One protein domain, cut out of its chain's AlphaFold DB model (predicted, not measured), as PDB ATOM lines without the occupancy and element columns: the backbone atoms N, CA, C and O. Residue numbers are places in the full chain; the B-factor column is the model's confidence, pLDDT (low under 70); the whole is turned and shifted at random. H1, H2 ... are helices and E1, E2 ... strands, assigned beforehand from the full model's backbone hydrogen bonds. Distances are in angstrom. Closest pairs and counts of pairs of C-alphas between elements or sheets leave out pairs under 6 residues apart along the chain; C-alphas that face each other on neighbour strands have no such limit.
ATOM      1  N   TYR A   3     238.522 294.178 177.492       95.38
ATOM      2  CA  TYR A   3     238.603 293.906 178.925       95.38
ATOM      3  C   TYR A   3     237.420 294.520 179.662       95.38
ATOM      4  O   TYR A   3     237.109 295.694 179.462       95.38
ATOM      5  N   LEU A   4     236.787 293.731 180.529       93.50
ATOM      6  CA  LEU A   4     235.829 294.211 181.519       93.50
ATOM      7  C   LEU A   4     236.500 294.120 182.890       93.50
ATOM      8  O   LEU A   4     236.707 293.030 183.430       93.50
ATOM      9  N   GLY A   5     236.925 295.268 183.419       93.31
ATOM     10  CA  GLY A   5     237.825 295.307 184.569       93.31
ATOM     11  C   GLY A   5     239.151 294.612 184.247       93.31
ATOM     12  O   GLY A   5     239.896 295.056 183.379       93.31
ATOM     13  N   ASN A   6     239.435 293.511 184.941       93.81
ATOM     14  CA  ASN A   6     240.628 292.679 184.751       93.81
ATOM     15  C   ASN A   6     240.372 291.395 183.938       93.81
ATOM     16  O   ASN A   6     241.285 290.579 183.809       93.81
ATOM     17  N   ILE A   7     239.158 291.191 183.417       94.94
ATOM     18  CA  ILE A   7     238.791 289.978 182.681       94.94
ATOM     19  C   ILE A   7     238.826 290.243 181.181       94.94
ATOM     20  O   ILE A   7     238.169 291.153 180.678       94.94
ATOM     21  N   GLU A   8     239.603 289.429 180.472       96.75
ATOM     22  CA  GLU A   8     239.701 289.455 179.015       96.75
ATOM     23  C   GLU A   8     238.454 288.829 178.382       96.75
ATOM     24  O   GLU A   8     237.980 287.777 178.828       96.75
ATOM     25  N   TYR A   9     237.937 289.459 177.330       96.56
ATOM     26  CA  TYR A   9     236.792 288.954 176.584       96.56
ATOM     27  C   TYR A   9     236.859 289.300 175.088       96.56
ATOM     28  O   TYR A   9     237.605 290.184 174.648       96.56
ATOM     29  N   GLU A  10     236.073 288.574 174.301       97.06
ATOM     30  CA  GLU A  10     235.879 288.794 172.871       97.06
ATOM     31  C   GLU A  10     234.481 289.392 172.660       97.06
ATOM     32  O   GLU A  10     233.504 288.715 172.983       97.06
ATOM     33  N   PRO A  11     234.362 290.654 172.204       96.00
ATOM     34  CA  PRO A  11     233.081 291.263 171.857       96.00
ATOM     35  C   PRO A  11     232.662 290.968 170.408       96.00
ATOM     36  O   PRO A  11     233.516 290.804 169.536       96.00
ATOM     37  N   ASP A  12     231.357 290.990 170.141       94.94
ATOM     38  CA  ASP A  12     230.793 291.112 168.794       94.94
ATOM     39  C   ASP A  12     230.847 292.563 168.263       94.94
ATOM     40  O   ASP A  12     231.428 293.463 168.879       94.94
ATOM     41  N   GLU A  13     230.231 292.808 167.101       96.25
ATOM     42  CA  GLU A  13     230.175 294.138 166.472       96.25
ATOM     43  C   GLU A  13     229.410 295.192 167.296       96.25
ATOM     44  O   GLU A  13     229.608 296.392 167.091       96.25
ATOM     45  N   PHE A  14     228.580 294.762 168.251       93.81
ATOM     46  CA  PHE A  14     227.804 295.615 169.151       93.81
ATOM     47  C   PHE A  14     228.464 295.783 170.529       93.81
ATOM     48  O   PHE A  14     227.955 296.527 171.368       93.81
ATOM     49  N   GLY A  15     229.608 295.133 170.770       90.31
ATOM     50  CA  GLY A  15     230.319 295.178 172.046       90.31
ATOM     51  C   GLY A  15     229.859 294.133 173.067       90.31
ATOM     52  O   GLY A  15     230.334 294.170 174.207       90.31
ATOM     53  N   VAL A  16     228.972 293.209 172.678       92.31
ATOM     54  CA  VAL A  16     228.462 292.128 173.531       92.31
ATOM     55  C   VAL A  16     229.491 291.008 173.593       92.31
ATOM     56  O   VAL A  16     229.986 290.550 172.566       92.31
ATOM     57  N   ALA A  17     229.837 290.557 174.796       93.88
ATOM     58  CA  ALA A  17     230.775 289.459 174.971       93.88
ATOM     59  C   ALA A  17     230.236 288.163 174.349       93.88
ATOM     60  O   ALA A  17     229.176 287.687 174.738       93.88
ATOM     61  N   VAL A  18     230.999 287.570 173.428       95.94
ATOM     62  CA  VAL A  18     230.740 286.245 172.837       95.94
ATOM     63  C   VAL A  18     231.645 285.162 173.420       95.94
ATOM     64  O   VAL A  18     231.316 283.982 173.361       95.94
ATOM     65  N   ARG A  19     232.782 285.544 174.016       96.12
ATOM     66  CA  ARG A  19     233.643 284.649 174.802       96.12
ATOM     67  C   ARG A  19     234.261 285.399 175.968       96.12
ATOM     68  O   ARG A  19     234.681 286.542 175.808       96.12
ATOM     69  N   VAL A  20     234.395 284.733 177.111       95.38
ATOM     70  CA  VAL A  20     234.992 285.305 178.329       95.38
ATOM     71  C   VAL A  20     236.126 284.410 178.813       95.38
ATOM     72  O   VAL A  20     235.979 283.190 178.874       95.38
ATOM     73  N   LYS A  21     237.266 284.994 179.183       96.06
ATOM     74  CA  LYS A  21     238.388 284.253 179.765       96.06
ATOM     75  C   LYS A  21     238.179 284.085 181.268       96.06
ATOM     76  O   LYS A  21     238.547 284.943 182.068       96.06
ATOM     77  N   CYS A  22     237.540 282.985 181.653       94.81
ATOM     78  CA  CYS A  22     237.095 282.767 183.024       94.81
ATOM     79  C   CYS A  22     238.274 282.489 183.978       94.81
ATOM     80  O   CYS A  22     239.048 281.558 183.738       94.81
ATOM     81  N   PRO A  23     238.380 283.216 185.108       94.50
ATOM     82  CA  PRO A  23     239.471 283.049 186.069       94.50
ATOM     83  C   PRO A  23     239.383 281.749 186.878       94.50
ATOM     84  O   PRO A  23     240.345 281.393 187.552       94.50
ATOM     85  N   LEU A  24     238.260 281.024 186.846       93.75
ATOM     86  CA  LEU A  24     238.127 279.734 187.538       93.75
ATOM     87  C   LEU A  24     238.832 278.597 186.796       93.75
ATOM     88  O   LEU A  24     239.364 277.690 187.428       93.75
ATOM     89  N   VAL A  25     238.853 278.674 185.465       93.62
ATOM     90  CA  VAL A  25     239.350 277.619 184.565       93.62
ATOM     91  C   VAL A  25     240.522 278.076 183.689       93.62
ATOM     92  O   VAL A  25     241.019 277.288 182.891       93.62
ATOM     93  N   ASP A  26     240.945 279.338 183.818       93.44
ATOM     94  CA  ASP A  26     242.028 279.978 183.051       93.44
ATOM     95  C   ASP A  26     241.902 279.789 181.529       93.44
ATOM     96  O   ASP A  26     242.891 279.719 180.798       93.44
ATOM     97  N   THR A  27     240.665 279.704 181.036       95.19
ATOM     98  CA  THR A  27     240.356 279.433 179.630       95.19
ATOM     99  C   THR A  27     239.138 280.217 179.160       95.19
ATOM    100  O   THR A  27     238.402 280.808 179.951       95.19
ATOM    101  N   TRP A  28     238.939 280.220 177.849       96.06
ATOM    102  CA  TRP A  28     237.801 280.848 177.198       96.06
ATOM    103  C   TRP A  28     236.551 279.980 177.331       96.06
ATOM    104  O   TRP A  28     236.558 278.824 176.902       96.06
ATOM    105  N   ILE A  29     235.481 280.560 177.864       94.94
ATOM    106  CA  ILE A  29     234.158 279.944 178.001       94.94
ATOM    107  C   ILE A  29     233.103 280.749 177.242       94.94
ATOM    108  O   ILE A  29     233.345 281.903 176.866       94.94
ATOM    109  N   ASP A  30     231.942 280.134 177.039       93.75
ATOM    110  CA  ASP A  30     230.751 280.831 176.567       93.75
ATOM    111  C   ASP A  30     230.186 281.717 177.703       93.75
ATOM    112  O   ASP A  30     230.181 281.291 178.863       93.75
ATOM    113  N   PRO A  31     229.722 282.948 177.437       90.88
ATOM    114  CA  PRO A  31     228.984 283.745 178.418       90.88
ATOM    115  C   PRO A  31     227.817 282.987 179.074       90.88
ATOM    116  O   PRO A  31     227.556 283.190 180.260       90.88
ATOM    117  N   VAL A  32     227.160 282.070 178.356       89.00
ATOM    118  CA  VAL A  32     226.109 281.192 178.892       89.00
ATOM    119  C   VAL A  32     226.648 280.285 179.994       89.00
ATOM    120  O   VAL A  32     226.023 280.207 181.050       89.00
ATOM    121  N   ASP A  33     227.843 279.698 179.826       90.00
ATOM    122  CA  ASP A  33     228.503 278.952 180.908       90.00
ATOM    123  C   ASP A  33     228.678 279.857 182.140       90.00
ATOM    124  O   ASP A  33     228.521 279.409 183.274       90.00
ATOM    125  N   CYS A  34     229.030 281.135 181.957       87.69
ATOM    126  CA  CYS A  34     229.178 282.059 183.080       87.69
ATOM    127  C   CYS A  34     227.843 282.265 183.805       87.69
ATOM    128  O   CYS A  34     227.793 282.062 185.017       87.69
ATOM    129  N   MET A  35     226.772 282.595 183.077       86.31
ATOM    130  CA  MET A  35     225.437 282.841 183.637       86.31
ATOM    131  C   MET A  35     224.873 281.621 184.379       86.31
ATOM    132  O   MET A  35     224.358 281.753 185.488       86.31
ATOM    133  N   GLU A  36     225.020 280.419 183.816       86.06
ATOM    134  CA  GLU A  36     224.556 279.178 184.450       86.06
ATOM    135  C   GLU A  36     225.313 278.876 185.754       86.06
ATOM    136  O   GLU A  36     224.726 278.412 186.735       86.06
ATOM    137  N   ASN A  37     226.607 279.208 185.804       83.75
ATOM    138  CA  ASN A  37     227.472 278.947 186.956       83.75
ATOM    139  C   ASN A  37     227.453 280.050 188.031       83.75
ATOM    140  O   ASN A  37     228.165 279.945 189.033       83.75
ATOM    141  N   GLN A  38     226.639 281.097 187.868       77.19
ATOM    142  CA  GLN A  38     226.400 282.114 188.902       77.19
ATOM    143  C   GLN A  38     225.347 281.688 189.939       77.19
ATOM    144  O   GLN A  38     225.235 282.325 190.993       77.19
ATOM    145  N   GLY A  39     224.569 280.640 189.644       70.19
ATOM    146  CA  GLY A  39     223.471 280.171 190.483       70.19
ATOM    147  C   GLY A  39     223.913 279.647 191.855       70.19
ATOM    148  O   GLY A  39     225.005 279.117 192.034       70.19
ATOM    149  N   ASN A  40     223.018 279.741 192.843       65.44
ATOM    150  CA  ASN A  40     223.287 279.324 194.228       65.44
ATOM    151  C   ASN A  40     223.337 277.797 194.429       65.44
ATOM    152  O   ASN A  40     223.626 277.335 195.533       65.44
ATOM    153  N   ASN A  41     223.016 277.003 193.404       81.69
ATOM    154  CA  ASN A  41     223.046 275.550 193.504       81.69
ATOM    155  C   ASN A  41     224.435 275.016 193.136       81.69
ATOM    156  O   ASN A  41     224.677 274.611 192.003       81.69
ATOM    157  N   GLU A  42     225.334 274.980 194.117       82.88
ATOM    158  CA  GLU A  42     226.702 274.467 193.967       82.88
ATOM    159  C   GLU A  42     226.768 273.053 193.363       82.88
ATOM    160  O   GLU A  42     227.698 272.737 192.619       82.88
ATOM    161  N   ALA A  43     225.767 272.207 193.626       84.38
ATOM    162  CA  ALA A  43     225.713 270.854 193.078       84.38
ATOM    163  C   ALA A  43     225.491 270.828 191.554       84.38
ATOM    164  O   ALA A  43     225.843 269.842 190.910       84.38
ATOM    165  N   ALA A  44     224.928 271.895 190.978       85.50
ATOM    166  CA  ALA A  44     224.719 272.027 189.539       85.50
ATOM    167  C   ALA A  44     225.950 272.587 188.803       85.50
ATOM    168  O   ALA A  44     226.039 272.455 187.585       85.50
ATOM    169  N   ILE A  45     226.910 273.177 189.527       88.19
ATOM    170  CA  ILE A  45     228.113 273.767 188.934       88.19
ATOM    171  C   ILE A  45     229.108 272.648 188.581       88.19
ATOM    172  O   ILE A  45     229.505 271.879 189.472       88.19
ATOM    173  N   PRO A  46     229.563 272.550 187.315       90.25
ATOM    174  CA  PRO A  46     230.537 271.550 186.898       90.25
ATOM    175  C   PRO A  46     231.844 271.637 187.688       90.25
ATOM    176  O   PRO A  46     232.361 272.721 187.964       90.25
ATOM    177  N   GLU A  47     232.437 270.477 187.977       90.94
ATOM    178  CA  GLU A  47     233.630 270.360 188.830       90.94
ATOM    179  C   GLU A  47     234.813 271.208 188.346       90.94
ATOM    180  O   GLU A  47     235.544 271.780 189.156       90.94
ATOM    181  N   ARG A  48     234.946 271.390 187.024       91.12
ATOM    182  CA  ARG A  48     235.990 272.236 186.422       91.12
ATOM    183  C   ARG A  48     236.002 273.667 186.975       91.12
ATOM    184  O   ARG A  48     237.073 274.246 187.098       91.12
ATOM    185  N   PHE A  49     234.849 274.223 187.353       91.06
ATOM    186  CA  PHE A  49     234.741 275.582 187.896       91.06
ATOM    187  C   PHE A  49     234.980 275.660 189.409       91.06
ATOM    188  O   PHE A  49     235.159 276.752 189.942       91.06
ATOM    189  N   LYS A  50     235.023 274.517 190.102       91.44
ATOM    190  CA  LYS A  50     235.188 274.429 191.562       91.44
ATOM    191  C   LYS A  50     236.604 274.027 191.989       91.44
ATOM    192  O   LYS A  50     236.907 273.995 193.176       91.44
ATOM    193  N   HIS A  51     237.487 273.766 191.024       92.31
ATOM    194  CA  HIS A  51     238.855 273.295 191.256       92.31
ATOM    195  C   HIS A  51     239.728 274.262 192.071       92.31
ATOM    196  O   HIS A  51     240.638 273.828 192.779       92.31
ATOM    197  N   LYS A  52     239.493 275.574 191.956       92.44
ATOM    198  CA  LYS A  52     240.266 276.590 192.680       92.44
ATOM    199  C   LYS A  52     239.706 276.793 194.085       92.44
ATOM    200  O   LYS A  52     238.503 276.968 194.277       92.44
ATOM    201  N   GLN A  53     240.589 276.845 195.080       92.75
ATOM    202  CA  GLN A  53     240.193 277.237 196.429       92.75
ATOM    203  C   GLN A  53     239.610 278.657 196.402       92.75
ATOM    204  O   GLN A  53     240.192 279.559 195.804       92.75
ATOM    205  N   GLY A  54     238.449 278.849 197.031       91.19
ATOM    206  CA  GLY A  54     237.758 280.140 197.012       91.19
ATOM    207  C   GLY A  54     237.085 280.476 195.676       91.19
ATOM    208  O   GLY A  54     236.793 281.645 195.439       91.19
ATOM    209  N   TRP A  55     236.805 279.485 194.817       91.88
ATOM    210  CA  TRP A  55     236.119 279.685 193.530       91.88
ATOM    211  C   TRP A  55     234.833 280.521 193.644       91.88
ATOM    212  O   TRP A  55     234.567 281.353 192.782       91.88
ATOM    213  N   GLN A  56     234.067 280.361 194.730       90.31
ATOM    214  CA  GLN A  56     232.856 281.150 194.976       90.31
ATOM    215  C   GLN A  56     233.166 282.642 195.072       90.31
ATOM    216  O   GLN A  56     232.457 283.457 194.491       90.31
ATOM    217  N   GLU A  57     234.225 282.999 195.794       92.25
ATOM    218  CA  GLU A  57     234.621 284.392 195.990       92.25
ATOM    219  C   GLU A  57     235.202 284.978 194.702       92.25
ATOM    220  O   GLU A  57     234.835 286.080 194.307       92.25
ATOM    221  N   ILE A  58     236.009 284.195 193.979       92.50
ATOM    222  CA  ILE A  58     236.517 284.572 192.653       92.50
ATOM    223  C   ILE A  58     235.351 284.863 191.692       92.50
ATOM    224  O   ILE A  58     235.372 285.861 190.977       92.50
ATOM    225  N   CYS A  59     234.315 284.019 191.692       91.12
ATOM    226  CA  CYS A  59     233.126 284.209 190.862       91.12
ATOM    227  C   CYS A  59     232.291 285.422 191.310       91.12
ATOM    228  O   CYS A  59     231.800 286.175 190.472       91.12
ATOM    229  N   LYS A  60     232.149 285.652 192.623       90.56
ATOM    230  CA  LYS A  60     231.430 286.812 193.185       90.56
ATOM    231  C   LYS A  60     232.090 288.146 192.847       90.56
ATOM    232  O   LYS A  60     231.380 289.122 192.646       90.56
ATOM    233  N   GLN A  61     233.417 288.180 192.780       92.00
ATOM    234  CA  GLN A  61     234.195 289.379 192.449       92.00
ATOM    235  C   GLN A  61     234.387 289.579 190.938       92.00
ATOM    236  O   GLN A  61     234.981 290.573 190.522       92.00
ATOM    237  N   CYS A  62     233.925 288.641 190.107       92.81
ATOM    238  CA  CYS A  62     234.089 288.719 188.663       92.81
ATOM    239  C   CYS A  62     233.214 289.844 188.076       92.81
ATOM    240  O   CYS A  62     232.000 289.806 188.262       92.81
TER     241      CYS A  62
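AT A GLANCE: This is residues 3 to 62 of the 67 residues of an uncharacterized protein of Subdoligranulum sp. APC924/74 (UniProt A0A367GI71). A small antiparallel meander, E1, E2 and E3 each beside the one before, makes one end of an elongated body, with H1 beside it; the long loop 37 to 54 and H2 make the other end. The 60 printed residues run E1 E2 E3 H1 H2, mixed in class, with under half in named elements. The whole is compact, with a radius of gyration of the C-alphas of 11.6 A and spans of 36 by 20 by 17 A.

IN THESE COORDINATES: Find C-alpha 7 at (238.791, 289.978, 182.681), where E1, residues 7 to 11, begins its 12.3 A. E2 is 17 to 22, 12.2 A; E3 is 27 to 29, 6.4 A. H1 is 31 to 36, 8.8 A; H2, 55 to 60, 8.5 A, ends at (231.430, 286.812, 193.185).

HOW THE PARTS SIT: Hairpin E1 and E2 has N 10 and O 19 at 2.9 A; hairpin E2 and E3 has N 22 and O 27 at 2.9 A. H1 is on the sheet at a height of 6.3 A, over none of its strands; its closest C-alphas to E2 are Pro 31 and Arg 19, 6.0 A. H2 is not on the sheet and is apart from H1. In H1 and H2 every O i to N i+4 pair is within hydrogen-bond range.

THE WHOLE: The farthest C-alphas, Glu 13 and Gln 53, are 35.8 A apart. The printed part has no cut; H1 to H2 is a long link of 18 residues. Residue 40 is under pLDDT 70.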